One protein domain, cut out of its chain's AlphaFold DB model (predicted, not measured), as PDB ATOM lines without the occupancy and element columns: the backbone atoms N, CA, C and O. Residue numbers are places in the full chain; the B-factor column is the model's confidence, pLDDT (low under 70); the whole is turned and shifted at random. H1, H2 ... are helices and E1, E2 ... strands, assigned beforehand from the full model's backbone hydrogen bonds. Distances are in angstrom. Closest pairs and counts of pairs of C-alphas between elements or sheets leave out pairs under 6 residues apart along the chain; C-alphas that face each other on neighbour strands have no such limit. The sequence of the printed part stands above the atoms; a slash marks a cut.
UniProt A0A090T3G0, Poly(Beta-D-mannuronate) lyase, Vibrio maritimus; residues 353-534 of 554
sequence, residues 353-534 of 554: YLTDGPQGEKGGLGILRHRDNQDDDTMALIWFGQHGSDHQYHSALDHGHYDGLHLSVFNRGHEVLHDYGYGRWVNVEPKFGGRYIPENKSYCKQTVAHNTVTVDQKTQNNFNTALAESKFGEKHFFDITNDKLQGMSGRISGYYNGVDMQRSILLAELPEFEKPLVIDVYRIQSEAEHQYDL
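AT A GLANCE: This is residues 353 to 534 of the 554 residues of the protein "Poly(Beta-D-mannuronate) lyase" of Vibrio maritimus (UniProt A0A090T3G0). Two twisted antiparallel sheets, E1 to E5 and E6 to E9, lie face to face as a sandwich, their strands at only 15 degrees to each other. Beyond one end of the strands lie long loops, in residues 384 to 405 and 418 to 437, and the short helices H1, H2 and H3. The printed part has 182 residues; five strands come first, then the three helices, then four strands, and each sheet's strands stand in chain order. The class is mostly strand, with under half of the residues in named elements. The whole is compact, with a radius of gyration of the C-alphas of 17.5 A, and spans 51 by 46 by 36 A.

HOW THE PARTS SIT: E1, residues 353 to 355, E2, 364 to 371, E3, 377 to 383, E4, 406 to 411, and E5, 414 to 417, form a meander, each strand the antiparallel neighbour of the one before. N 354 and O 365 of the hairpin E1 and E2 are 2.9 A apart, within hydrogen-bond range, as are N 368 and O 380 of E2 and E3, at 2.9 A. N 381 and O 408 of E3 and E4 are 2.9 A apart, and N 411 and O 414 of E4 and E5 3.0 A. H1, residues 438 to 444, is on neither sheet and touches no helix. H2, residues 460 to 463, and H3, residues 465 to 469, only just touch, with 3 pairs of C-alphas within 8 A, and only at the corner; their closest C-alphas, of Asn 461 and Ala 468, are 5.4 A apart. E6, residues 474 to 482, E7, 485 to 496, E8, 499 to 508, and E9, 517 to 526, form a second meander. N 487 and O 479 of E6 and E7 are 2.8 A apart, N 488 and O 505 of E7 and E8 2.9 A, and N 504 and O 521 of E8 and E9 2.9 A. H2 only grazes this second sheet, with residues 460 to 462. Across the sandwich, the closest C-alphas of E2 and E7, of Gly 366 and Met 488, are 6.7 A apart. Every O i to N i+4 pair is within hydrogen-bond range in H1 and H3; H2 is too short for one.

IN THESE COORDINATES: E1 begins at C-alpha 353, (28.265, -17.820, 10.726). E2 is 23.0 A long, E3 19.4 A and E4 17.0 A. E6 measures 22.7 A; E7, 31.9 A, bends by 63 degrees at residue 493; E8 measures 29.3 A. E9, 29.4 A, ends at C-alpha 526, (7.952, -24.015, -8.110).

THE WHOLE: The C-alphas of His 394 and Glu 512, the two farthest apart, are 52.9 A apart. The printed part has no cut. The links E3 to E4, E5 to H1 and H1 to H2 are long. The mean pLDDT of the printed part is 95.7, and no printed residue is under 70.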
ATOM      1  N   TYR A 353      28.799 -18.368  11.961       97.81
ATOM      2  CA  TYR A 353      28.265 -17.820  10.726       97.81
ATOM      3  C   TYR A 353      29.117 -16.610  10.335       97.81
ATOM      4  O   TYR A 353      29.285 -15.719  11.166       97.81
ATOM      5  N   LEU A 354      29.648 -16.588   9.110       97.69
ATOM      6  CA  LEU A 354      30.335 -15.425   8.537       97.69
ATOM      7  C   LEU A 354      29.415 -14.764   7.517       97.69
ATOM      8  O   LEU A 354      28.971 -15.422   6.574       97.69
ATOM      9  N   THR A 355      29.139 -13.478   7.699       97.19
ATOM     10  CA  THR A 355      28.471 -12.656   6.686       97.19
ATOM     11  C   THR A 355      29.395 -12.394   5.499       97.19
ATOM     12  O   THR A 355      30.617 -12.322   5.641       97.19
ATOM     13  N   ASP A 356      28.793 -12.251   4.324       95.50
ATOM     14  CA  ASP A 356      29.473 -11.885   3.082       95.50
ATOM     15  C   ASP A 356      28.934 -10.538   2.568       95.50
ATOM     16  O   ASP A 356      27.842 -10.115   2.963       95.50
ATOM     17  N   GLY A 357      29.680  -9.850   1.707       91.56
ATOM     18  CA  GLY A 357      29.389  -8.470   1.303       91.56
ATOM     19  C   GLY A 357      30.142  -7.416   2.121       91.56
ATOM     20  O   GLY A 357      30.387  -7.631   3.311       91.56
ATOM     21  N   PRO A 358      30.467  -6.246   1.532       88.19
ATOM     22  CA  PRO A 358      31.187  -5.172   2.227       88.19
ATOM     23  C   PRO A 358      30.499  -4.666   3.504       88.19
ATOM     24  O   PRO A 358      31.150  -4.072   4.356       88.19
ATOM     25  N   GLN A 359      29.186  -4.869   3.647       92.31
ATOM     26  CA  GLN A 359      28.400  -4.518   4.835       92.31
ATOM     27  C   GLN A 359      27.772  -5.757   5.503       92.31
ATOM     28  O   GLN A 359      26.895  -5.624   6.358       92.31
ATOM     29  N   GLY A 360      28.210  -6.967   5.134       95.00
ATOM     30  CA  GLY A 360      27.689  -8.231   5.662       95.00
ATOM     31  C   GLY A 360      26.261  -8.552   5.203       95.00
ATOM     32  O   GLY A 360      25.520  -9.269   5.880       95.00
ATOM     33  N   GLU A 361      25.843  -7.975   4.078       95.06
ATOM     34  CA  GLU A 361      24.466  -7.953   3.594       95.06
ATOM     35  C   GLU A 361      24.160  -8.995   2.507       95.06
ATOM     36  O   GLU A 361      22.998  -9.167   2.134       95.06
ATOM     37  N   LYS A 362      25.177  -9.697   1.996       95.88
ATOM     38  CA  LYS A 362      25.078 -10.570   0.815       95.88
ATOM     39  C   LYS A 362      25.199 -12.052   1.164       95.88
ATOM     40  O   LYS A 362      25.982 -12.784   0.567       95.88
ATOM     41  N   GLY A 363      24.398 -12.508   2.124       96.50
ATOM     42  CA  GLY A 363      24.377 -13.911   2.540       96.50
ATOM     43  C   GLY A 363      25.572 -14.274   3.419       96.50
ATOM     44  O   GLY A 363      25.920 -13.522   4.335       96.50
ATOM     45  N   GLY A 364      26.146 -15.462   3.222       96.38
ATOM     46  CA  GLY A 364      27.289 -15.890   4.023       96.38
ATOM     47  C   GLY A 364      27.620 -17.376   3.993       96.38
ATOM     48  O   GLY A 364      27.116 -18.151   3.173       96.38
ATOM     49  N   LEU A 365      28.486 -17.747   4.932       97.25
ATOM     50  CA  LEU A 365      28.984 -19.093   5.187       97.25
ATOM     51  C   LEU A 365      28.525 -19.545   6.580       97.25
ATOM     52  O   LEU A 365      28.848 -18.906   7.582       97.25
ATOM     53  N   GLY A 366      27.789 -20.651   6.653       98.00
ATOM     54  CA  GLY A 366      27.398 -21.285   7.911       98.00
ATOM     55  C   GLY A 366      28.239 -22.526   8.183       98.00
ATOM     56  O   GLY A 366      28.367 -23.383   7.310       98.00
ATOM     57  N   ILE A 367      28.780 -22.636   9.395       98.31
ATOM     58  CA  ILE A 367      29.527 -23.804   9.866       98.31
ATOM     59  C   ILE A 367      28.942 -24.265  11.202       98.31
ATOM     60  O   ILE A 367      28.984 -23.532  12.192       98.31
ATOM     61  N   LEU A 368      28.467 -25.510  11.251       98.38
ATOM     62  CA  LEU A 368      28.176 -26.220  12.496       98.38
ATOM     63  C   LEU A 368      29.341 -27.149  12.833       98.38
ATOM     64  O   LEU A 368      29.807 -27.878  11.961       98.38
ATOM     65  N   ARG A 369      29.783 -27.145  14.091       96.88
ATOM     66  CA  ARG A 369      30.785 -28.049  14.657       96.88
ATOM     67  C   ARG A 369      30.261 -28.678  15.937       96.88
ATOM     68  O   ARG A 369      29.713 -27.997  16.805       96.88
ATOM     69  N   HIS A 370      30.496 -29.971  16.074       95.44
ATOM     70  CA  HIS A 370      30.292 -30.695  17.316       95.44
ATOM     71  C   HIS A 370      31.518 -31.565  17.579       95.44
ATOM     72  O   HIS A 370      31.846 -32.423  16.758       95.44
ATOM     73  N   ARG A 371      32.165 -31.323  18.722       93.19
ATOM     74  CA  ARG A 371      33.273 -32.129  19.229       93.19
ATOM     75  C   ARG A 371      32.730 -33.146  20.213       93.19
ATOM     76  O   ARG A 371      32.095 -32.749  21.190       93.19
ATOM     77  N   ASP A 372      32.978 -34.422  19.960       89.94
ATOM     78  CA  ASP A 372      32.559 -35.473  20.878       89.94
ATOM     79  C   ASP A 372      33.532 -35.656  22.057       89.94
ATOM     80  O   ASP A 372      34.522 -34.941  22.222       89.94
ATOM     81  N   ASN A 373      33.240 -36.633  22.915       87.25
ATOM     82  CA  ASN A 373      34.037 -36.930  24.106       87.25
ATOM     83  C   ASN A 373      35.422 -37.548  23.824       87.25
ATOM     84  O   ASN A 373      36.165 -37.789  24.776       87.25
ATOM     85  N   GLN A 374      35.758 -37.825  22.562       86.69
ATOM     86  CA  GLN A 374      37.065 -38.314  22.112       86.69
ATOM     87  C   GLN A 374      37.859 -37.231  21.364       86.69
ATOM     88  O   GLN A 374      38.852 -37.553  20.715       86.69
ATOM     89  N   ASP A 375      37.428 -35.968  21.453       87.00
ATOM     90  CA  ASP A 375      37.994 -34.836  20.716       87.00
ATOM     91  C   ASP A 375      37.937 -35.003  19.184       87.00
ATOM     92  O   ASP A 375      38.726 -34.393  18.460       87.00
ATOM     93  N   ASP A 376      36.988 -35.799  18.674       89.75
ATOM     94  CA  ASP A 376      36.730 -35.908  17.240       89.75
ATOM     95  C   ASP A 376      35.585 -34.976  16.832       89.75
ATOM     96  O   ASP A 376      34.518 -34.919  17.452       89.75
ATOM     97  N   ASP A 377      35.824 -34.233  15.763       92.62
ATOM     98  CA  ASP A 377      34.942 -33.178  15.299       92.62
ATOM     99  C   ASP A 377      34.090 -33.671  14.126       92.62
ATOM    100  O   ASP A 377      34.582 -34.177  13.112       92.62
ATOM    101  N   THR A 378      32.783 -33.442  14.231       95.44
ATOM    102  CA  THR A 378      31.876 -33.453  13.080       95.44
ATOM    103  C   THR A 378      31.572 -32.021  12.688       95.44
ATOM    104  O   THR A 378      31.155 -31.221  13.528       95.44
ATOM    105  N   MET A 379      31.770 -31.697  11.415       96.88
ATOM    106  CA  MET A 379      31.537 -30.363  10.881       96.88
ATOM    107  C   MET A 379      30.643 -30.431   9.646       96.88
ATOM    108  O   MET A 379      30.849 -31.266   8.770       96.88
ATOM    109  N   ALA A 380      29.666 -29.533   9.564       97.88
ATOM    110  CA  ALA A 380      28.848 -29.330   8.377       97.88
ATOM    111  C   ALA A 380      28.929 -27.866   7.952       97.88
ATOM    112  O   ALA A 380      28.797 -26.969   8.787       97.88
ATOM    113  N   LEU A 381      29.135 -27.636   6.660       98.06
ATOM    114  CA  LEU A 381      29.286 -26.315   6.067       98.06
ATOM    115  C   LEU A 381      28.244 -26.130   4.971       98.06
ATOM    116  O   LEU A 381      28.112 -26.993   4.105       98.06
ATOM    117  N   ILE A 382      27.542 -24.996   4.993       98.19
ATOM    118  CA  ILE A 382      26.773 -24.518   3.841       98.19
ATOM    119  C   ILE A 382      27.199 -23.112   3.459       98.19
ATOM    120  O   ILE A 382      27.508 -22.282   4.317       98.19
ATOM    121  N   TRP A 383      27.158 -22.836   2.164       94.75
ATOM    122  CA  TRP A 383      27.503 -21.537   1.614       94.75
ATOM    123  C   TRP A 383      26.380 -21.004   0.729       94.75
ATOM    124  O   TRP A 383      25.775 -21.735  -0.056       94.75
ATOM    125  N   PHE A 384      26.061 -19.726   0.902       96.62
ATOM    126  CA  PHE A 384      25.053 -19.005   0.126       96.62
ATOM    127  C   PHE A 384      25.372 -17.500   0.073       96.62
ATOM    128  O   PHE A 384      24.475 -16.661   0.141       96.62
ATOM    129  N   GLY A 385      26.663 -17.164   0.021       95.62
ATOM    130  CA  GLY A 385      27.162 -15.792  -0.081       95.62
ATOM    131  C   GLY A 385      27.129 -15.231  -1.506       95.62
ATOM    132  O   GLY A 385      26.326 -15.656  -2.343       95.62
ATOM    133  N   GLN A 386      28.019 -14.275  -1.773       94.88
ATOM    134  CA  GLN A 386      28.282 -13.744  -3.110       94.88
ATOM    135  C   GLN A 386      28.863 -14.821  -4.026       94.88
ATOM    136  O   GLN A 386      29.387 -15.819  -3.561       94.88
ATOM    137  N   HIS A 387      28.840 -14.605  -5.342       95.06
ATOM    138  CA  HIS A 387      29.352 -15.588  -6.301       95.06
ATOM    139  C   HIS A 387      30.859 -15.885  -6.171       95.06
ATOM    140  O   HIS A 387      31.278 -16.975  -6.529       95.06
ATOM    141  N   GLY A 388      31.670 -14.944  -5.672       92.00
ATOM    142  CA  GLY A 388      33.133 -15.096  -5.584       92.00
ATOM    143  C   GLY A 388      33.912 -14.642  -6.826       92.00
ATOM    144  O   GLY A 388      35.090 -14.959  -6.951       92.00
ATOM    145  N   SER A 389      33.268 -13.883  -7.720       92.56
ATOM    146  CA  SER A 389      33.881 -13.219  -8.880       92.56
ATOM    147  C   SER A 389      33.286 -11.829  -9.095       92.56
ATOM    148  O   SER A 389      32.132 -11.601  -8.728       92.56
ATOM    149  N   ASP A 390      34.039 -10.963  -9.774       90.12
ATOM    150  CA  ASP A 390      33.552  -9.715 -10.376       90.12
ATOM    151  C   ASP A 390      33.631  -9.832 -11.909       90.12
ATOM    152  O   ASP A 390      34.698 -10.083 -12.478       90.12
ATOM    153  N   HIS A 391      32.494  -9.684 -12.592       90.94
ATOM    154  CA  HIS A 391      32.402  -9.823 -14.051       90.94
ATOM    155  C   HIS A 391      33.113  -8.713 -14.844       90.94
ATOM    156  O   HIS A 391      33.279  -8.855 -16.061       90.94
ATOM    157  N   GLN A 392      33.482  -7.603 -14.200       90.38
ATOM    158  CA  GLN A 392      34.207  -6.492 -14.821       90.38
ATOM    159  C   GLN A 392      35.702  -6.786 -14.944       90.38
ATOM    160  O   GLN A 392      36.374  -6.215 -15.807       90.38
ATOM    161  N   TYR A 393      36.221  -7.683 -14.107       86.81
ATOM    162  CA  TYR A 393      37.607  -8.111 -14.164       86.81
ATOM    163  C   TYR A 393      37.853  -9.144 -15.264       86.81
ATOM    164  O   TYR A 393      36.951  -9.781 -15.813       86.81
ATOM    165  N   HIS A 394      39.123  -9.298 -15.632       84.25
ATOM    166  CA  HIS A 394      39.501 -10.212 -16.696       84.25
ATOM    167  C   HIS A 394      39.243 -11.674 -16.293       84.25
ATOM    168  O   HIS A 394      39.423 -12.065 -15.143       84.25
ATOM    169  N   SER A 395      38.895 -12.530 -17.257       82.69
ATOM    170  CA  SER A 395      38.359 -13.877 -16.984       82.69
ATOM    171  C   SER A 395      39.257 -14.836 -16.186       82.69
ATOM    172  O   SER A 395      38.769 -15.853 -15.706       82.69
ATOM    173  N   ALA A 396      40.556 -14.558 -16.061       81.50
ATOM    174  CA  ALA A 396      41.448 -15.314 -15.182       81.50
ATOM    175  C   ALA A 396      41.242 -15.037 -13.676       81.50
ATOM    176  O   ALA A 396      41.763 -15.806 -12.874       81.50
ATOM    177  N   LEU A 397      40.481 -13.993 -13.316       86.62
ATOM    178  CA  LEU A 397      40.063 -13.657 -11.943       86.62
ATOM    179  C   LEU A 397      38.642 -14.148 -11.623       86.62
ATOM    180  O   LEU A 397      38.102 -13.873 -10.558       86.62
ATOM    181  N   ASP A 398      38.004 -14.860 -12.554       91.50
ATOM    182  CA  ASP A 398      36.716 -15.488 -12.301       91.50
ATOM    183  C   ASP A 398      36.946 -16.756 -11.469       91.50
ATOM    184  O   ASP A 398      37.289 -17.799 -12.030       91.50
ATOM    185  N   HIS A 399      36.750 -16.675 -10.153       94.88
ATOM    186  CA  HIS A 399      36.973 -17.767  -9.195       94.88
ATOM    187  C   HIS A 399      35.690 -18.397  -8.651       94.88
ATOM    188  O   HIS A 399      35.713 -19.535  -8.191       94.88
ATOM    189  N   GLY A 400      34.564 -17.710  -8.805       96.38
ATOM    190  CA  GLY A 400      33.243 -18.128  -8.370       96.38
ATOM    191  C   GLY A 400      32.732 -19.422  -8.997       96.38
ATOM    192  O   GLY A 400      32.938 -19.690 -10.192       96.38
ATOM    193  N   HIS A 401      32.041 -20.213  -8.179       97.88
ATOM    194  CA  HIS A 401      31.310 -21.419  -8.562       97.88
ATOM    195  C   HIS A 401      29.786 -21.172  -8.558       97.88
ATOM    196  O   HIS A 401      29.287 -20.165  -8.053       97.88
ATOM    197  N   TYR A 402      29.027 -22.052  -9.218       98.19
ATOM    198  CA  TYR A 402      27.568 -21.939  -9.363       98.19
ATOM    199  C   TYR A 402      26.850 -22.946  -8.458       98.19
ATOM    200  O   TYR A 402      26.193 -23.878  -8.929       98.19
ATOM    201  N   ASP A 403      27.024 -22.771  -7.158       97.50
ATOM    202  CA  ASP A 403      26.841 -23.808  -6.143       97.50
ATOM    203  C   ASP A 403      26.164 -23.298  -4.865       97.50
ATOM    204  O   ASP A 403      26.349 -23.846  -3.780       97.50
ATOM    205  N   GLY A 404      25.308 -22.285  -4.990       97.56
ATOM    206  CA  GLY A 404      24.492 -21.795  -3.886       97.56
ATOM    207  C   GLY A 404      23.792 -22.944  -3.153       97.56
ATOM    208  O   GLY A 404      23.205 -23.839  -3.775       97.56
ATOM    209  N   LEU A 405      23.868 -22.904  -1.820       98.38
ATOM    210  CA  LEU A 405      23.435 -23.949  -0.890       98.38
ATOM    211  C   LEU A 405      24.233 -25.265  -0.963       98.38
ATOM    212  O   LEU A 405      23.711 -26.287  -0.512       98.38
ATOM    213  N   HIS A 406      25.473 -25.268  -1.469       97.62
ATOM    214  CA  HIS A 406      26.408 -26.398  -1.344       97.62
ATOM    215  C   HIS A 406      26.479 -26.907   0.106       97.62
ATOM    216  O   HIS A 406      26.386 -26.116   1.044       97.62
ATOM    217  N   LEU A 407      26.656 -28.222   0.283       98.12
ATOM    218  CA  LEU A 407      26.917 -28.858   1.578       98.12
ATOM    219  C   LEU A 407      28.239 -29.629   1.545       98.12
ATOM    220  O   LEU A 407      28.363 -30.598   0.794       98.12
ATOM    221  N   SER A 408      29.161 -29.262   2.432       97.25
ATOM    222  CA  SER A 408      30.322 -30.093   2.767       97.25
ATOM    223  C   SER A 408      30.146 -30.673   4.167       97.25
ATOM    224  O   SER A 408      29.649 -29.997   5.073       97.25
ATOM    225  N   VAL A 409      30.557 -31.924   4.362       97.06
ATOM    226  CA  VAL A 409      30.497 -32.602   5.666       97.06
ATOM    227  C   VAL A 409      31.833 -33.251   5.953       97.06
ATOM    228  O   VAL A 409      32.343 -34.015   5.137       97.06
ATOM    229  N   PHE A 410      32.354 -32.992   7.143       94.94
ATOM    230  CA  PHE A 410      33.585 -33.558   7.658       94.94
ATOM    231  C   PHE A 410      33.299 -34.389   8.908       94.94
ATOM    232  O   PHE A 410      32.518 -33.983   9.771       94.94
ATOM    233  N   ASN A 411      33.936 -35.549   9.013       92.19
ATOM    234  CA  ASN A 411      33.872 -36.420  10.184       92.19
ATOM    235  C   ASN A 411      35.140 -37.281  10.241       92.19
ATOM    236  O   ASN A 411      35.635 -37.698   9.190       92.19
ATOM    237  N   ARG A 412      35.654 -37.574  11.445       88.44
ATOM    238  CA  ARG A 412      36.818 -38.458  11.650       88.44
ATOM    239  C   ARG A 412      38.060 -38.039  10.863       88.44
ATOM    240  O   ARG A 412      38.748 -38.879  10.290       88.44
ATOM    241  N   GLY A 413      38.340 -36.742  10.786       85.88
ATOM    242  CA  GLY A 413      39.511 -36.273  10.040       85.88
ATOM    243  C   GLY A 413      39.367 -36.337   8.510       85.88
ATOM    244  O   GLY A 413      40.376 -36.238   7.817       85.88
ATOM    245  N   HIS A 414      38.155 -36.522   7.966       89.19
ATOM    246  CA  HIS A 414      37.929 -36.638   6.524       89.19
ATOM    247  C   HIS A 414      36.737 -35.819   6.023       89.19
ATOM    248  O   HIS A 414      35.661 -35.829   6.621       89.19
ATOM    249  N   GLU A 415      36.900 -35.192   4.855       92.31
ATOM    250  CA  GLU A 415      35.808 -34.610   4.070       92.31
ATOM    251  C   GLU A 415      34.979 -35.744   3.430       92.31
ATOM    252  O   GLU A 415      35.375 -36.369   2.437       92.31
ATOM    253  N   VAL A 416      33.840 -36.055   4.050       94.12
ATOM    254  CA  VAL A 416      32.937 -37.147   3.664       94.12
ATOM    255  C   VAL A 416      32.058 -36.736   2.494       94.12
ATOM    256  O   VAL A 416      31.993 -37.482   1.519       94.12
ATOM    257  N   LEU A 417      31.407 -35.572   2.584       96.31
ATOM    258  CA  LEU A 417      30.734 -34.927   1.455       96.31
ATOM    259  C   LEU A 417      31.612 -33.779   1.002       96.31
ATOM    260  O   LEU A 417      31.841 -32.854   1.783       96.31
ATOM    261  N   HIS A 418      32.121 -33.880  -0.220       93.06
ATOM    262  CA  HIS A 418      33.201 -33.029  -0.678       93.06
ATOM    263  C   HIS A 418      32.803 -32.111  -1.821       93.06
ATOM    264  O   HIS A 418      31.974 -32.474  -2.657       93.06
ATOM    265  N   ASP A 419      33.444 -30.948  -1.880       95.31
ATOM    266  CA  ASP A 419      33.477 -30.132  -3.094       95.31
ATOM    267  C   ASP A 419      34.555 -30.638  -4.059       95.31
ATOM    268  O   ASP A 419      35.468 -31.334  -3.630       95.31
ATOM    269  N   TYR A 420      34.497 -30.337  -5.353       95.19
ATOM    270  CA  TYR A 420      35.588 -30.677  -6.269       95.19
ATOM    271  C   TYR A 420      36.789 -29.727  -6.110       95.19
ATOM    272  O   TYR A 420      37.939 -30.172  -6.217       95.19
ATOM    273  N   GLY A 421      36.542 -28.448  -5.808       96.25
ATOM    274  CA  GLY A 421      37.522 -27.373  -5.974       96.25
ATOM    275  C   GLY A 421      37.768 -27.083  -7.458       96.25
ATOM    276  O   GLY A 421      36.873 -27.232  -8.286       96.25
ATOM    277  N   TYR A 422      38.990 -26.699  -7.830       96.75
ATOM    278  CA  TYR A 422      39.285 -26.313  -9.215       96.75
ATOM    279  C   TYR A 422      39.731 -27.459 -10.147       96.75
ATOM    280  O   TYR A 422      40.229 -28.513  -9.748       96.75
ATOM    281  N   GLY A 423      39.663 -27.199 -11.451       96.75
ATOM    282  CA  GLY A 423      40.364 -27.931 -12.503       96.75
ATOM    283  C   GLY A 423      41.715 -27.279 -12.791       96.75
ATOM    284  O   GLY A 423      41.833 -26.476 -13.721       96.75
ATOM    285  N   ARG A 424      42.740 -27.586 -11.988       95.44
ATOM    286  CA  ARG A 424      44.084 -26.992 -12.112       95.44
ATOM    287  C   ARG A 424      45.156 -27.859 -11.448       95.44
ATOM    288  O   ARG A 424      44.926 -28.466 -10.410       95.44
ATOM    289  N   TRP A 425      46.362 -27.854 -12.022       95.38
ATOM    290  CA  TRP A 425      47.562 -28.447 -11.418       95.38
ATOM    291  C   TRP A 425      48.645 -27.384 -11.289       95.38
ATOM    292  O   TRP A 425      49.404 -27.138 -12.224       95.38
ATOM    293  N   VAL A 426      48.691 -26.726 -10.133       92.62
ATOM    294  CA  VAL A 426      49.586 -25.590  -9.885       92.62
ATOM    295  C   VAL A 426      51.039 -25.959 -10.198       92.62
ATOM    296  O   VAL A 426      51.570 -26.931  -9.668       92.62
ATOM    297  N   ASN A 427      51.684 -25.148 -11.038       91.38
ATOM    298  CA  ASN A 427      53.075 -25.306 -11.478       91.38
ATOM    299  C   ASN A 427      53.382 -26.633 -12.202       91.38
ATOM    300  O   ASN A 427      54.527 -27.079 -12.189       91.38
ATOM    301  N   VAL A 428      52.396 -27.249 -12.863       95.31
ATOM    302  CA  VAL A 428      52.619 -28.397 -13.756       95.31
ATOM    303  C   VAL A 428      52.532 -27.933 -15.208       95.31
ATOM    304  O   VAL A 428      51.441 -27.782 -15.759       95.31
ATOM    305  N   GLU A 429      53.687 -27.728 -15.841       95.38
ATOM    306  CA  GLU A 429      53.789 -27.155 -17.193       95.38
ATOM    307  C   GLU A 429      52.930 -27.876 -18.254       95.38
ATOM    308  O   GLU A 429      52.140 -27.204 -18.928       95.38
ATOM    309  N   PRO A 430      52.948 -29.222 -18.378       95.75
ATOM    310  CA  PRO A 430      52.118 -29.920 -19.367       95.75
ATOM    311  C   PRO A 430      50.604 -29.788 -19.135       95.75
ATOM    312  O   PRO A 430      49.809 -30.112 -20.017       95.75
ATOM    313  N   LYS A 431      50.180 -29.323 -17.954       94.75
ATOM    314  CA  LYS A 431      48.783 -29.032 -17.607       94.75
ATOM    315  C   LYS A 431      48.514 -27.536 -17.769       94.75
ATOM    316  O   LYS A 431      48.199 -26.838 -16.813       94.75
ATOM    317  N   PHE A 432      48.671 -27.063 -19.005       94.50
ATOM    318  CA  PHE A 432      48.430 -25.673 -19.412       94.50
ATOM    319  C   PHE A 432      49.230 -24.633 -18.603       94.50
ATOM    320  O   PHE A 432      48.722 -23.595 -18.174       94.50
ATOM    321  N   GLY A 433      50.507 -24.922 -18.354       93.50
ATOM    322  CA  GLY A 433      51.369 -24.055 -17.555       93.50
ATOM    323  C   GLY A 433      50.943 -23.956 -16.084       93.50
ATOM    324  O   GLY A 433      51.206 -22.958 -15.417       93.50
ATOM    325  N   GLY A 434      50.180 -24.938 -15.599       93.88
ATOM    326  CA  GLY A 434      49.539 -24.917 -14.291       93.88
ATOM    327  C   GLY A 434      48.447 -23.860 -14.111       93.88
ATOM    328  O   GLY A 434      48.140 -23.510 -12.967       93.88
ATOM    329  N   ARG A 435      47.866 -23.348 -15.202       93.75
ATOM    330  CA  ARG A 435      46.654 -22.509 -15.198       93.75
ATOM    331  C   ARG A 435      45.391 -23.361 -15.061       93.75
ATOM    332  O   ARG A 435      45.444 -24.591 -15.068       93.75
ATOM    333  N   TYR A 436      44.249 -22.693 -14.950       94.94
ATOM    334  CA  TYR A 436      42.939 -23.331 -15.038       94.94
ATOM    335  C   TYR A 436      42.748 -23.981 -16.410       94.94
ATOM    336  O   TYR A 436      42.852 -23.310 -17.439       94.94
ATOM    337  N   ILE A 437      42.479 -25.288 -16.431       95.44
ATOM    338  CA  ILE A 437      42.183 -26.016 -17.673       95.44
ATOM    339  C   ILE A 437      40.725 -25.771 -18.103       95.44
ATOM    340  O   ILE A 437      39.915 -25.331 -17.281       95.44
ATOM    341  N   PRO A 438      40.348 -26.044 -19.368       95.38
ATOM    342  CA  PRO A 438      38.973 -25.854 -19.843       95.38
ATOM    343  C   PRO A 438      37.901 -26.528 -18.967       95.38
ATOM    344  O   PRO A 438      36.807 -25.987 -18.797       95.38
ATOM    345  N   GLU A 439      38.236 -27.664 -18.352       97.44
ATOM    346  CA  GLU A 439      37.395 -28.435 -17.434       97.44
ATOM    347  C   GLU A 439      37.086 -27.709 -16.121       97.44
ATOM    348  O   GLU A 439      36.103 -28.049 -15.459       97.44
ATOM    349  N   ASN A 440      37.847 -26.667 -15.763       97.25
ATOM    350  CA  ASN A 440      37.456 -25.789 -14.662       97.25
ATOM    351  C   ASN A 440      36.099 -25.139 -14.959       97.25
ATOM    352  O   ASN A 440      35.181 -25.174 -14.145       97.25
ATOM    353  N   LYS A 441      35.939 -24.630 -16.189       96.19
ATOM    354  CA  LYS A 441      34.684 -24.034 -16.650       96.19
ATOM    355  C   LYS A 441      33.646 -25.095 -16.971       96.19
ATOM    356  O   LYS A 441      32.517 -24.965 -16.524       96.19
ATOM    357  N   SER A 442      33.986 -26.129 -17.740       97.25
ATOM    358  CA  SER A 442      32.977 -27.076 -18.241       97.25
ATOM    359  C   SER A 442      32.496 -28.106 -17.213       97.25
ATOM    360  O   SER A 442      31.469 -28.737 -17.458       97.25
ATOM    361  N   TYR A 443      33.188 -28.267 -16.079       98.00
ATOM    362  CA  TYR A 443      32.796 -29.201 -15.021       98.00
ATOM    363  C   TYR A 443      32.895 -28.594 -13.620       98.00
ATOM    364  O   TYR A 443      31.867 -28.469 -12.965       98.00
ATOM    365  N   CYS A 444      34.088 -28.185 -13.181       97.94
ATOM    366  CA  CYS A 444      34.362 -27.888 -11.766       97.94
ATOM    367  C   CYS A 444      33.461 -26.780 -11.204       97.94
ATOM    368  O   CYS A 444      32.933 -26.927 -10.114       97.94
ATOM    369  N   LYS A 445      33.192 -25.734 -11.995       98.25
ATOM    370  CA  LYS A 445      32.300 -24.622 -11.629       98.25
ATOM    371  C   LYS A 445      30.801 -24.913 -11.776       98.25
ATOM    372  O   LYS A 445      29.979 -24.112 -11.338       98.25
ATOM    373  N   GLN A 446      30.413 -25.995 -12.448       98.44
ATOM    374  CA  GLN A 446      29.009 -26.282 -12.771       98.44
ATOM    375  C   GLN A 446      28.263 -26.808 -11.540       98.44
ATOM    376  O   GLN A 446      28.810 -27.602 -10.780       98.44
ATOM    377  N   THR A 447      26.979 -26.475 -11.382       98.62
ATOM    378  CA  THR A 447      26.176 -26.890 -10.208       98.62
ATOM    379  C   THR A 447      26.199 -28.404  -9.974       98.62
ATOM    380  O   THR A 447      26.254 -28.855  -8.837       98.62
ATOM    381  N   VAL A 448      26.242 -29.206 -11.043       98.19
ATOM    382  CA  VAL A 448      26.287 -30.677 -10.955       98.19
ATOM    383  C   VAL A 448      27.552 -31.225 -10.272       98.19
ATOM    384  O   VAL A 448      27.526 -32.340  -9.757       98.19
ATOM    385  N   ALA A 449      28.651 -30.465 -10.249       98.06
ATOM    386  CA  ALA A 449      29.896 -30.837  -9.568       98.06
ATOM    387  C   ALA A 449      29.864 -30.576  -8.049       98.06
ATOM    388  O   ALA A 449      30.835 -30.866  -7.359       98.06
ATOM    389  N   HIS A 450      28.738 -30.079  -7.529       98.38
ATOM    390  CA  HIS A 450      28.573 -29.669  -6.140       98.38
ATOM    391  C   HIS A 450      27.442 -30.457  -5.477       98.38
ATOM    392  O   HIS A 450      26.552 -30.991  -6.142       98.38
ATOM    393  N   ASN A 451      27.451 -30.515  -4.145       98.12
ATOM    394  CA  ASN A 451      26.418 -31.191  -3.360       98.12
ATOM    395  C   ASN A 451      25.167 -30.316  -3.218       98.12
ATOM    396  O   ASN A 451      24.728 -30.087  -2.100       98.12
ATOM    397  N   THR A 452      24.618 -29.768  -4.302       98.31
ATOM    398  CA  THR A 452      23.409 -28.922  -4.303       98.31
ATOM    399  C   THR A 452      22.518 -29.264  -5.499       98.31
ATOM    400  O   THR A 452      22.908 -30.032  -6.373       98.31
ATOM    401  N   VAL A 453      21.295 -28.741  -5.535       98.44
ATOM    402  CA  VAL A 453      20.301 -29.156  -6.530       98.44
ATOM    403  C   VAL A 453      20.534 -28.489  -7.885       98.44
ATOM    404  O   VAL A 453      20.649 -27.265  -7.970       98.44
ATOM    405  N   THR A 454      20.504 -29.291  -8.953       98.56
ATOM    406  CA  THR A 454      20.316 -28.804 -10.325       98.56
ATOM    407  C   THR A 454      18.835 -28.830 -10.706       98.56
ATOM    408  O   THR A 454      18.079 -29.702 -10.270       98.56
ATOM    409  N   VAL A 455      18.413 -27.873 -11.536       98.75
ATOM    410  CA  VAL A 455      17.055 -27.820 -12.104       98.75
ATOM    411  C   VAL A 455      17.149 -27.989 -13.611       98.75
ATOM    412  O   VAL A 455      17.902 -27.268 -14.267       98.75
ATOM    413  N   ASP A 456      16.396 -28.938 -14.164       98.38
ATOM    414  CA  ASP A 456      16.363 -29.258 -15.598       98.38
ATOM    415  C   ASP A 456      17.758 -29.503 -16.198       98.38
ATOM    416  O   ASP A 456      18.033 -29.112 -17.336       98.38
ATOM    417  N   GLN A 457      18.658 -30.110 -15.412       97.81
ATOM    418  CA  GLN A 457      20.060 -30.361 -15.777       97.81
ATOM    419  C   GLN A 457      20.854 -29.089 -16.127       97.81
ATOM    420  O   GLN A 457      21.853 -29.147 -16.849       97.81
ATOM    421  N   LYS A 458      20.417 -27.928 -15.629       98.31
ATOM    422  CA  LYS A 458      21.075 -26.637 -15.847       98.31
ATOM    423  C   LYS A 458      21.891 -26.219 -14.637       98.31
ATOM    424  O   LYS A 458      21.586 -26.549 -13.491       98.31
ATOM    425  N   THR A 459      22.881 -25.389 -14.913       98.56
ATOM    426  CA  THR A 459      23.665 -24.691 -13.900       98.56
ATOM    427  C   THR A 459      22.927 -23.454 -13.407       98.56
ATOM    428  O   THR A 459      22.273 -22.760 -14.192       98.56
ATOM    429  N   GLN A 460      23.027 -23.193 -12.104       98.62
ATOM    430  CA  GLN A 460      22.503 -21.994 -11.460       98.62
ATOM    431  C   GLN A 460      22.940 -20.742 -12.231       98.62
ATOM    432  O   GLN A 460      24.022 -20.696 -12.818       98.62
ATOM    433  N   ASN A 461      22.083 -19.721 -12.272       98.19
ATOM    434  CA  ASN A 461      22.340 -18.451 -12.956       98.19
ATOM    435  C   ASN A 461      22.747 -18.607 -14.437       98.19
ATOM    436  O   ASN A 461      23.394 -17.729 -15.004       98.19
ATOM    437  N   ASN A 462      22.372 -19.719 -15.079       97.56
ATOM    438  CA  ASN A 462      22.697 -20.043 -16.471       97.56
ATOM    439  C   ASN A 462      24.201 -19.987 -16.798       97.56
ATOM    440  O   ASN A 462      24.559 -19.680 -17.936       97.56
ATOM    441  N   PHE A 463      25.071 -20.254 -15.814       97.19
ATOM    442  CA  PHE A 463      26.526 -20.129 -15.965       97.19
ATOM    443  C   PHE A 463      26.965 -18.729 -16.458       97.19
ATOM    444  O   PHE A 463      27.856 -18.588 -17.296       97.19
ATOM    445  N   ASN A 464      26.284 -17.681 -15.985       97.25
ATOM    446  CA  ASN A 464      26.594 -16.291 -16.301       97.25
ATOM    447  C   ASN A 464      27.078 -15.541 -15.050       97.25
ATOM    448  O   ASN A 464      26.295 -15.313 -14.129       97.25
ATOM    449  N   THR A 465      28.346 -15.119 -15.053       96.00
ATOM    450  CA  THR A 465      29.008 -14.493 -13.898       96.00
ATOM    451  C   THR A 465      28.334 -13.185 -13.489       96.00
ATOM    452  O   THR A 465      28.066 -12.991 -12.311       96.00
ATOM    453  N   ALA A 466      27.966 -12.321 -14.444       96.25
ATOM    454  CA  ALA A 466      27.304 -11.046 -14.147       96.25
ATOM    455  C   ALA A 466      25.914 -11.244 -13.511       96.25
ATOM    456  O   ALA A 466      25.526 -10.527 -12.588       96.25
ATOM    457  N   LEU A 467      25.158 -12.246 -13.977       97.06
ATOM    458  CA  LEU A 467      23.896 -12.623 -13.349       97.06
ATOM    459  C   LEU A 467      24.138 -13.191 -11.949       97.06
ATOM    460  O   LEU A 467      23.453 -12.767 -11.023       97.06
ATOM    461  N   ALA A 468      25.094 -14.105 -11.786       97.00
ATOM    462  CA  ALA A 468      25.405 -14.710 -10.495       97.00
ATOM    463  C   ALA A 468      25.872 -13.678  -9.456       97.00
ATOM    464  O   ALA A 468      25.425 -13.732  -8.318       97.00
ATOM    465  N   GLU A 469      26.678 -12.693  -9.852       95.06
ATOM    466  CA  GLU A 469      27.126 -11.589  -8.993       95.06
ATOM    467  C   GLU A 469      25.961 -10.715  -8.495       95.06
ATOM    468  O   GLU A 469      25.980 -10.218  -7.368       95.06
ATOM    469  N   SER A 470      24.902 -10.571  -9.301       95.19
ATOM    470  CA  SER A 470      23.684  -9.850  -8.904       95.19
ATOM    471  C   SER A 470      22.806 -10.614  -7.899       95.19
ATOM    472  O   SER A 470      21.767 -10.096  -7.475       95.19
ATOM    473  N   LYS A 471      23.175 -11.854  -7.553       95.62
ATOM    474  CA  LYS A 471      22.432 -12.747  -6.660       95.62
ATOM    475  C   LYS A 471      23.266 -13.102  -5.433       95.62
ATOM    476  O   LYS A 471      24.488 -13.171  -5.475       95.62
ATOM    477  N   PHE A 472      22.568 -13.342  -4.335       96.19
ATOM    478  CA  PHE A 472      23.114 -13.856  -3.086       96.19
ATOM    479  C   PHE A 472      21.978 -14.512  -2.299       96.19
ATOM    480  O   PHE A 472      20.797 -14.252  -2.564       96.19
ATOM    481  N   GLY A 473      22.322 -15.392  -1.364       96.75
ATOM    482  CA  GLY A 473      21.344 -16.036  -0.498       96.75
ATOM    483  C   GLY A 473      20.963 -15.202   0.723       96.75
ATOM    484  O   GLY A 473      21.597 -14.207   1.064       96.75
ATOM    485  N   GLU A 474      19.929 -15.656   1.419       97.25
ATOM    486  CA  GLU A 474      19.452 -15.088   2.679       97.25
ATOM    487  C   GLU A 474      19.632 -16.104   3.812       97.25
ATOM    488  O   GLU A 474      19.268 -17.279   3.684       97.25
ATOM    489  N   LYS A 475      20.141 -15.646   4.960       97.88
ATOM    490  CA  LYS A 475      20.151 -16.450   6.185       97.88
ATOM    491  C   LYS A 475      18.725 -16.590   6.711       97.88
ATOM    492  O   LYS A 475      18.134 -15.612   7.155       97.88
ATOM    493  N   HIS A 476      18.210 -17.815   6.751       98.25
ATOM    494  CA  HIS A 476      16.912 -18.100   7.358       98.25
ATOM    495  C   HIS A 476      17.023 -18.268   8.880       98.25
ATOM    496  O   HIS A 476      16.281 -17.630   9.621       98.25
ATOM    497  N   PHE A 477      17.964 -19.086   9.359       98.31
ATOM    498  CA  PHE A 477      18.323 -19.152  10.779       98.31
ATOM    499  C   PHE A 477      19.733 -19.714  10.975       98.31
ATOM    500  O   PHE A 477      20.279 -20.389  10.102       98.31
ATOM    501  N   PHE A 478      20.300 -19.451  12.148       98.50
ATOM    502  CA  PHE A 478      21.509 -20.083  12.664       98.50
ATOM    503  C   PHE A 478      21.341 -20.187  14.183       98.50
ATOM    504  O   PHE A 478      21.311 -19.160  14.862       98.50
ATOM    505  N   ASP A 479      21.137 -21.399  14.691       98.31
ATOM    506  CA  ASP A 479      20.849 -21.676  16.095       98.31
ATOM    507  C   ASP A 479      21.852 -22.692  16.637       98.31
ATOM    508  O   ASP A 479      21.909 -23.844  16.209       98.31
ATOM    509  N   ILE A 480      22.660 -22.225  17.582       97.75
ATOM    510  CA  ILE A 480      23.684 -23.004  18.280       97.75
ATOM    511  C   ILE A 480      23.490 -22.913  19.798       97.75
ATOM    512  O   ILE A 480      24.426 -23.129  20.563       97.75
ATOM    513  N   THR A 481      22.287 -22.537  20.246       96.75
ATOM    514  CA  THR A 481      21.977 -22.350  21.673       96.75
ATOM    515  C   THR A 481      21.983 -23.664  22.455       96.75
ATOM    516  O   THR A 481      22.167 -23.649  23.671       96.75
ATOM    517  N   ASN A 482      21.815 -24.793  21.760       95.69
ATOM    518  CA  ASN A 482      21.948 -26.143  22.290       95.69
ATOM    519  C   ASN A 482      23.141 -26.839  21.616       95.69
ATOM    520  O   ASN A 482      23.121 -27.107  20.417       95.69
ATOM    521  N   ASP A 483      24.174 -27.158  22.391       91.25
ATOM    522  CA  ASP A 483      25.404 -27.809  21.922       91.25
ATOM    523  C   ASP A 483      25.168 -29.209  21.326       91.25
ATOM    524  O   ASP A 483      25.891 -29.621  20.408       91.25
ATOM    525  N   LYS A 484      24.115 -29.894  21.791       94.06
ATOM    526  CA  LYS A 484      23.679 -31.220  21.324       94.06
ATOM    527  C   LYS A 484      22.737 -31.188  20.130       94.06
ATOM    528  O   LYS A 484      22.507 -32.224  19.514       94.06
ATOM    529  N   LEU A 485      22.146 -30.037  19.822       97.19
ATOM    530  CA  LEU A 485      21.254 -29.879  18.679       97.19
ATOM    531  C   LEU A 485      21.430 -28.489  18.090       97.19
ATOM    532  O   LEU A 485      20.807 -27.525  18.531       97.19
ATOM    533  N   GLN A 486      22.258 -28.425  17.061       98.38
ATOM    534  CA  GLN A 486      22.553 -27.193  16.354       98.38
ATOM    535  C   GLN A 486      21.890 -27.207  14.982       98.38
ATOM    536  O   GLN A 486      21.670 -28.271  14.397       98.38
ATOM    537  N   GLY A 487      21.594 -26.028  14.447       98.56
ATOM    538  CA  GLY A 487      20.936 -25.899  13.161       98.56
ATOM    539  C   GLY A 487      21.321 -24.641  12.401       98.56
ATOM    540  O   GLY A 487      21.533 -23.576  12.973       98.56
ATOM    541  N   MET A 488      21.344 -24.745  11.078       98.69
ATOM    542  CA  MET A 488      21.533 -23.608  10.183       98.69
ATOM    543  C   MET A 488      20.676 -23.744   8.932       98.69
ATOM    544  O   MET A 488      20.370 -24.854   8.493       98.69
ATOM    545  N   SER A 489      20.282 -22.620   8.338       98.75
ATOM    546  CA  SER A 489      19.513 -22.624   7.100       98.75
ATOM    547  C   SER A 489      19.739 -21.377   6.257       98.75
ATOM    548  O   SER A 489      19.715 -20.256   6.769       98.75
ATOM    549  N   GLY A 490      19.880 -21.597   4.950       98.50
ATOM    550  CA  GLY A 490      19.942 -20.560   3.925       98.50
ATOM    551  C   GLY A 490      18.825 -20.710   2.894       98.50
ATOM    552  O   GLY A 490      18.286 -21.808   2.696       98.50
ATOM    553  N   ARG A 491      18.483 -19.602   2.236       98.62
ATOM    554  CA  ARG A 491      17.540 -19.526   1.114       98.62
ATOM    555  C   ARG A 491      18.204 -18.895  -0.096       98.62
ATOM    556  O   ARG A 491      18.978 -17.957   0.059       98.62
ATOM    557  N   ILE A 492      17.853 -19.373  -1.281       98.44
ATOM    558  CA  ILE A 492      18.200 -18.730  -2.548       98.44
ATOM    559  C   ILE A 492      16.955 -18.647  -3.433       98.44
ATOM    560  O   ILE A 492      16.146 -19.577  -3.483       98.44
ATOM    561  N   SER A 493      16.836 -17.535  -4.151       96.81
ATOM    562  CA  SER A 493      15.731 -17.246  -5.068       96.81
ATOM    563  C   SER A 493      16.268 -16.650  -6.362       96.81
ATOM    564  O   SER A 493      17.214 -15.861  -6.361       96.81
ATOM    565  N   GLY A 494      15.668 -17.028  -7.492       95.38
ATOM    566  CA  GLY A 494      16.054 -16.513  -8.809       95.38
ATOM    567  C   GLY A 494      17.383 -17.048  -9.356       95.38
ATOM    568  O   GLY A 494      17.851 -16.536 -10.371       95.38
ATOM    569  N   TYR A 495      17.962 -18.075  -8.722       98.00
ATOM    570  CA  TYR A 495      19.098 -18.838  -9.258       98.00
ATOM    571  C   TYR A 495      18.662 -19.722 -10.437       98.00
ATOM    572  O   TYR A 495      19.428 -19.961 -11.370       98.00
ATOM    573  N   TYR A 496      17.399 -20.145 -10.424       98.44
ATOM    574  CA  TYR A 496      16.666 -20.676 -11.566       98.44
ATOM    575  C   TYR A 496      15.355 -19.897 -11.700       98.44
ATOM    576  O   TYR A 496      14.815 -19.394 -10.713       98.44
ATOM    577  N   ASN A 497      14.838 -19.765 -12.920       96.50
ATOM    578  CA  ASN A 497      13.610 -19.008 -13.144       96.50
ATOM    579  C   ASN A 497      12.406 -19.713 -12.497       96.50
ATOM    580  O   ASN A 497      12.120 -20.854 -12.847       96.50
ATOM    581  N   GLY A 498      11.698 -19.023 -11.598       97.44
ATOM    582  CA  GLY A 498      10.487 -19.536 -10.946       97.44
ATOM    583  C   GLY A 498      10.712 -20.629  -9.896       97.44
ATOM    584  O   GLY A 498       9.743 -21.260  -9.488       97.44
ATOM    585  N   VAL A 499      11.957 -20.862  -9.462       98.62
ATOM    586  CA  VAL A 499      12.282 -21.884  -8.457       98.62
ATOM    587  C   VAL A 499      12.955 -21.249  -7.246       98.62
ATOM    588  O   VAL A 499      14.042 -20.676  -7.360       98.62
ATOM    589  N   ASP A 500      12.328 -21.415  -6.085       98.56
ATOM    590  CA  ASP A 500      12.871 -21.020  -4.787       98.56
ATOM    591  C   ASP A 500      13.409 -22.238  -4.040       98.56
ATOM    592  O   ASP A 500      12.821 -23.326  -4.071       98.56
ATOM    593  N   MET A 501      14.529 -22.057  -3.343       98.75
ATOM    594  CA  MET A 501      15.219 -23.127  -2.633       98.75
ATOM    595  C   MET A 501      15.567 -22.710  -1.207       98.75
ATOM    596  O   MET A 501      16.039 -21.604  -0.955       98.75
ATOM    597  N   GLN A 502      15.380 -23.631  -0.269       98.81
ATOM    598  CA  GLN A 502      15.838 -23.514   1.109       98.81
ATOM    599  C   GLN A 502      16.549 -24.807   1.491       98.81
ATOM    600  O   GLN A 502      15.980 -25.887   1.331       98.81
ATOM    601  N   ARG A 503      17.739 -24.696   2.078       98.81
ATOM    602  CA  ARG A 503      18.416 -25.835   2.701       98.81
ATOM    603  C   ARG A 503      18.570 -25.596   4.190       98.81
ATOM    604  O   ARG A 503      18.891 -24.481   4.615       98.81
ATOM    605  N   SER A 504      18.299 -26.620   4.982       98.81
ATOM    606  CA  SER A 504      18.444 -26.607   6.433       98.81
ATOM    607  C   SER A 504      19.264 -27.819   6.860       98.81
ATOM    608  O   SER A 504      18.916 -28.943   6.508       98.81
ATOM    609  N   ILE A 505      20.331 -27.579   7.617       98.69
ATOM    610  CA  ILE A 505      21.215 -28.613   8.153       98.69
ATOM    611  C   ILE A 505      21.100 -28.605   9.668       98.69
ATOM    612  O   ILE A 505      21.212 -27.541  10.282       98.69
ATOM    613  N   LEU A 506      20.892 -29.778  10.259       98.50
ATOM    614  CA  LEU A 506      20.941 -29.977  11.704       98.50
ATOM    615  C   LEU A 506      22.080 -30.931  12.053       98.50
ATOM    616  O   LEU A 506      22.305 -31.915  11.348       98.50
ATOM    617  N   LEU A 507      22.755 -30.647  13.161       97.50
ATOM    618  CA  LEU A 507      23.758 -31.516  13.758       97.50
ATOM    619  C   LEU A 507      23.247 -31.945  15.134       97.50
ATOM    620  O   LEU A 507      23.122 -31.109  16.031       97.50
ATOM    621  N   ALA A 508      22.892 -33.223  15.267       96.69
ATOM    622  CA  ALA A 508      22.213 -33.757  16.445       96.69
ATOM    623  C   ALA A 508      23.044 -34.853  17.126       96.69
ATOM    624  O   ALA A 508      23.259 -35.921  16.554       96.69
ATOM    625  N   GLU A 509      23.474 -34.612  18.361       95.44
ATOM    626  CA  GLU A 509      24.026 -35.643  19.239       95.44
ATOM    627  C   GLU A 509      22.870 -36.464  19.823       95.44
ATOM    628  O   GLU A 509      22.009 -35.951  20.542       95.44
ATOM    629  N   LEU A 510      22.843 -37.752  19.494       93.94
ATOM    630  CA  LEU A 510      21.801 -38.685  19.905       93.94
ATOM    631  C   LEU A 510      22.455 -39.890  20.595       93.94
ATOM    632  O   LEU A 510      23.391 -40.447  20.020       93.94
ATOM    633  N   PRO A 511      21.980 -40.333  21.776       91.88
ATOM    634  CA  PRO A 511      22.585 -41.447  22.516       91.88
ATOM    635  C   PRO A 511      22.699 -42.760  21.726       91.88
ATOM    636  O   PRO A 511      23.525 -43.611  22.050       91.88
ATOM    637  N   GLU A 512      21.851 -42.948  20.717       95.06
ATOM    638  CA  GLU A 512      21.809 -44.134  19.864       95.06
ATOM    639  C   GLU A 512      22.919 -44.168  18.800       95.06
ATOM    640  O   GLU A 512      23.138 -45.217  18.189       95.06
ATOM    641  N   PHE A 513      23.610 -43.049  18.563       92.81
ATOM    642  CA  PHE A 513      24.633 -42.916  17.529       92.81
ATOM    643  C   PHE A 513      26.001 -42.595  18.141       92.81
ATOM    644  O   PHE A 513      26.125 -41.782  19.046       92.81
ATOM    645  N   GLU A 514      27.055 -43.225  17.614       91.06
ATOM    646  CA  GLU A 514      28.441 -42.982  18.051       91.06
ATOM    647  C   GLU A 514      28.926 -41.567  17.699       91.06
ATOM    648  O   GLU A 514      29.774 -41.008  18.386       91.06
ATOM    649  N   LYS A 515      28.402 -40.998  16.609       92.25
ATOM    650  CA  LYS A 515      28.734 -39.663  16.105       92.25
ATOM    651  C   LYS A 515      27.450 -38.862  15.888       92.25
ATOM    652  O   LYS A 515      26.407 -39.474  15.635       92.25
ATOM    653  N   PRO A 516      27.515 -37.520  15.932       93.38
ATOM    654  CA  PRO A 516      26.371 -36.673  15.629       93.38
ATOM    655  C   PRO A 516      25.743 -37.001  14.273       93.38
ATOM    656  O   PRO A 516      26.436 -37.189  13.271       93.38
ATOM    657  N   LEU A 517      24.415 -37.028  14.236       95.50
ATOM    658  CA  LEU A 517      23.658 -37.198  13.008       95.50
ATOM    659  C   LEU A 517      23.597 -35.863  12.258       95.50
ATOM    660  O   LEU A 517      23.128 -34.862  12.803       95.50
ATOM    661  N   VAL A 518      24.029 -35.867  10.995       97.06
ATOM    662  CA  VAL A 518      23.812 -34.754  10.063       97.06
ATOM    663  C   VAL A 518      22.472 -34.965   9.368       97.06
ATOM    664  O   VAL A 518      22.290 -35.944   8.643       97.06
ATOM    665  N   ILE A 519      21.526 -34.057   9.594       98.12
ATOM    666  CA  ILE A 519      20.193 -34.090   8.985       98.12
ATOM    667  C   ILE A 519      20.127 -32.983   7.933       98.12
ATOM    668  O   ILE A 519      20.212 -31.807   8.277       98.12
ATOM    669  N   ASP A 520      19.959 -33.363   6.666       98.44
ATOM    670  CA  ASP A 520      19.834 -32.450   5.527       98.44
ATOM    671  C   ASP A 520      18.380 -32.382   5.044       98.44
ATOM    672  O   ASP A 520      17.797 -33.389   4.633       98.44
ATOM    673  N   VAL A 521      17.785 -31.190   5.108       98.50
ATOM    674  CA  VAL A 521      16.431 -30.915   4.622       98.50
ATOM    675  C   VAL A 521      16.505 -29.869   3.518       98.50
ATOM    676  O   VAL A 521      16.716 -28.682   3.777       98.50
ATOM    677  N   TYR A 522      16.267 -30.307   2.283       98.50
ATOM    678  CA  TYR A 522      16.248 -29.449   1.103       98.50
ATOM    679  C   TYR A 522      14.807 -29.254   0.617       98.50
ATOM    680  O   TYR A 522      14.157 -30.187   0.141       98.50
ATOM    681  N   ARG A 523      14.284 -28.033   0.744       98.50
ATOM    682  CA  ARG A 523      12.951 -27.643   0.273       98.50
ATOM    683  C   ARG A 523      13.075 -26.855  -1.024       98.50
ATOM    684  O   ARG A 523      13.809 -25.873  -1.082       98.50
ATOM    685  N   ILE A 524      12.293 -27.246  -2.024       98.50
ATOM    686  CA  ILE A 524      12.201 -26.564  -3.317       98.50
ATOM    687  C   ILE A 524      10.741 -26.224  -3.590       98.50
ATOM    688  O   ILE A 524       9.851 -27.021  -3.282       98.50
ATOM    689  N   GLN A 525      10.487 -25.040  -4.136       98.44
ATOM    690  CA  GLN A 525       9.152 -24.589  -4.511       98.44
ATOM    691  C   GLN A 525       9.165 -24.049  -5.942       98.44
ATOM    692  O   GLN A 525      10.005 -23.221  -6.280       98.44
ATOM    693  N   SER A 526       8.230 -24.524  -6.765       98.19
ATOM    694  CA  SER A 526       7.952 -24.015  -8.110       98.19
ATOM    695  C   SER A 526       6.471 -24.214  -8.431       98.19
ATOM    696  O   SER A 526       5.846 -25.150  -7.924       98.19
ATOM    697  N   GLU A 527       5.910 -23.336  -9.260       97.88
ATOM    698  CA  GLU A 527       4.577 -23.523  -9.851       97.88
ATOM    699  C   GLU A 527       4.608 -24.484 -11.048       97.88
ATOM    700  O   GLU A 527       3.601 -25.123 -11.357       97.88
ATOM    701  N   ALA A 528       5.757 -24.586 -11.722       97.56
ATOM    702  CA  ALA A 528       5.965 -25.468 -12.861       97.56
ATOM    703  C   ALA A 528       6.589 -26.802 -12.428       97.56
ATOM    704  O   ALA A 528       7.308 -26.891 -11.433       97.56
ATOM    705  N   GLU A 529       6.324 -27.849 -13.207       97.81
ATOM    706  CA  GLU A 529       7.001 -29.135 -13.056       97.81
ATOM    707  C   GLU A 529       8.423 -29.044 -13.628       97.81
ATOM    708  O   GLU A 529       8.616 -28.549 -14.739       97.81
ATOM    709  N   HIS A 530       9.406 -29.534 -12.872       98.31
ATOM    710  CA  HIS A 530      10.817 -29.558 -13.257       98.31
ATOM    711  C   HIS A 530      11.465 -30.893 -12.898       98.31
ATOM    712  O   HIS A 530      10.994 -31.619 -12.017       98.31
ATOM    713  N   GLN A 531      12.603 -31.172 -13.533       98.38
ATOM    714  CA  GLN A 531      13.531 -32.189 -13.051       98.38
ATOM    715  C   GLN A 531      14.439 -31.587 -11.973       98.38
ATOM    716  O   GLN A 531      15.040 -30.535 -12.187       98.38
ATOM    717  N   TYR A 532      14.577 -32.290 -10.849       98.50
ATOM    718  CA  TYR A 532      15.485 -31.928  -9.764       98.50
ATOM    719  C   TYR A 532      16.487 -33.056  -9.536       98.50
ATOM    720  O   TYR A 532      16.083 -34.167  -9.188       98.50
ATOM    721  N   ASP A 533      17.777 -32.766  -9.690       98.44
ATOM    722  CA  ASP A 533      18.845 -33.713  -9.374       98.44
ATOM    723  C   ASP A 533      19.655 -33.175  -8.185       98.44
ATOM    724  O   ASP A 533      20.129 -32.043  -8.227       98.44
ATOM    725  N   LEU A 534      19.824 -33.980  -7.129       97.88
ATOM    726  CA  LEU A 534      20.709 -33.687  -5.994       97.88
ATOM    727  C   LEU A 534      21.909 -34.646  -6.042       97.88
ATOM    728  O   LEU A 534      21.792 -35.788  -5.585       97.88
TER     729      LEU A 534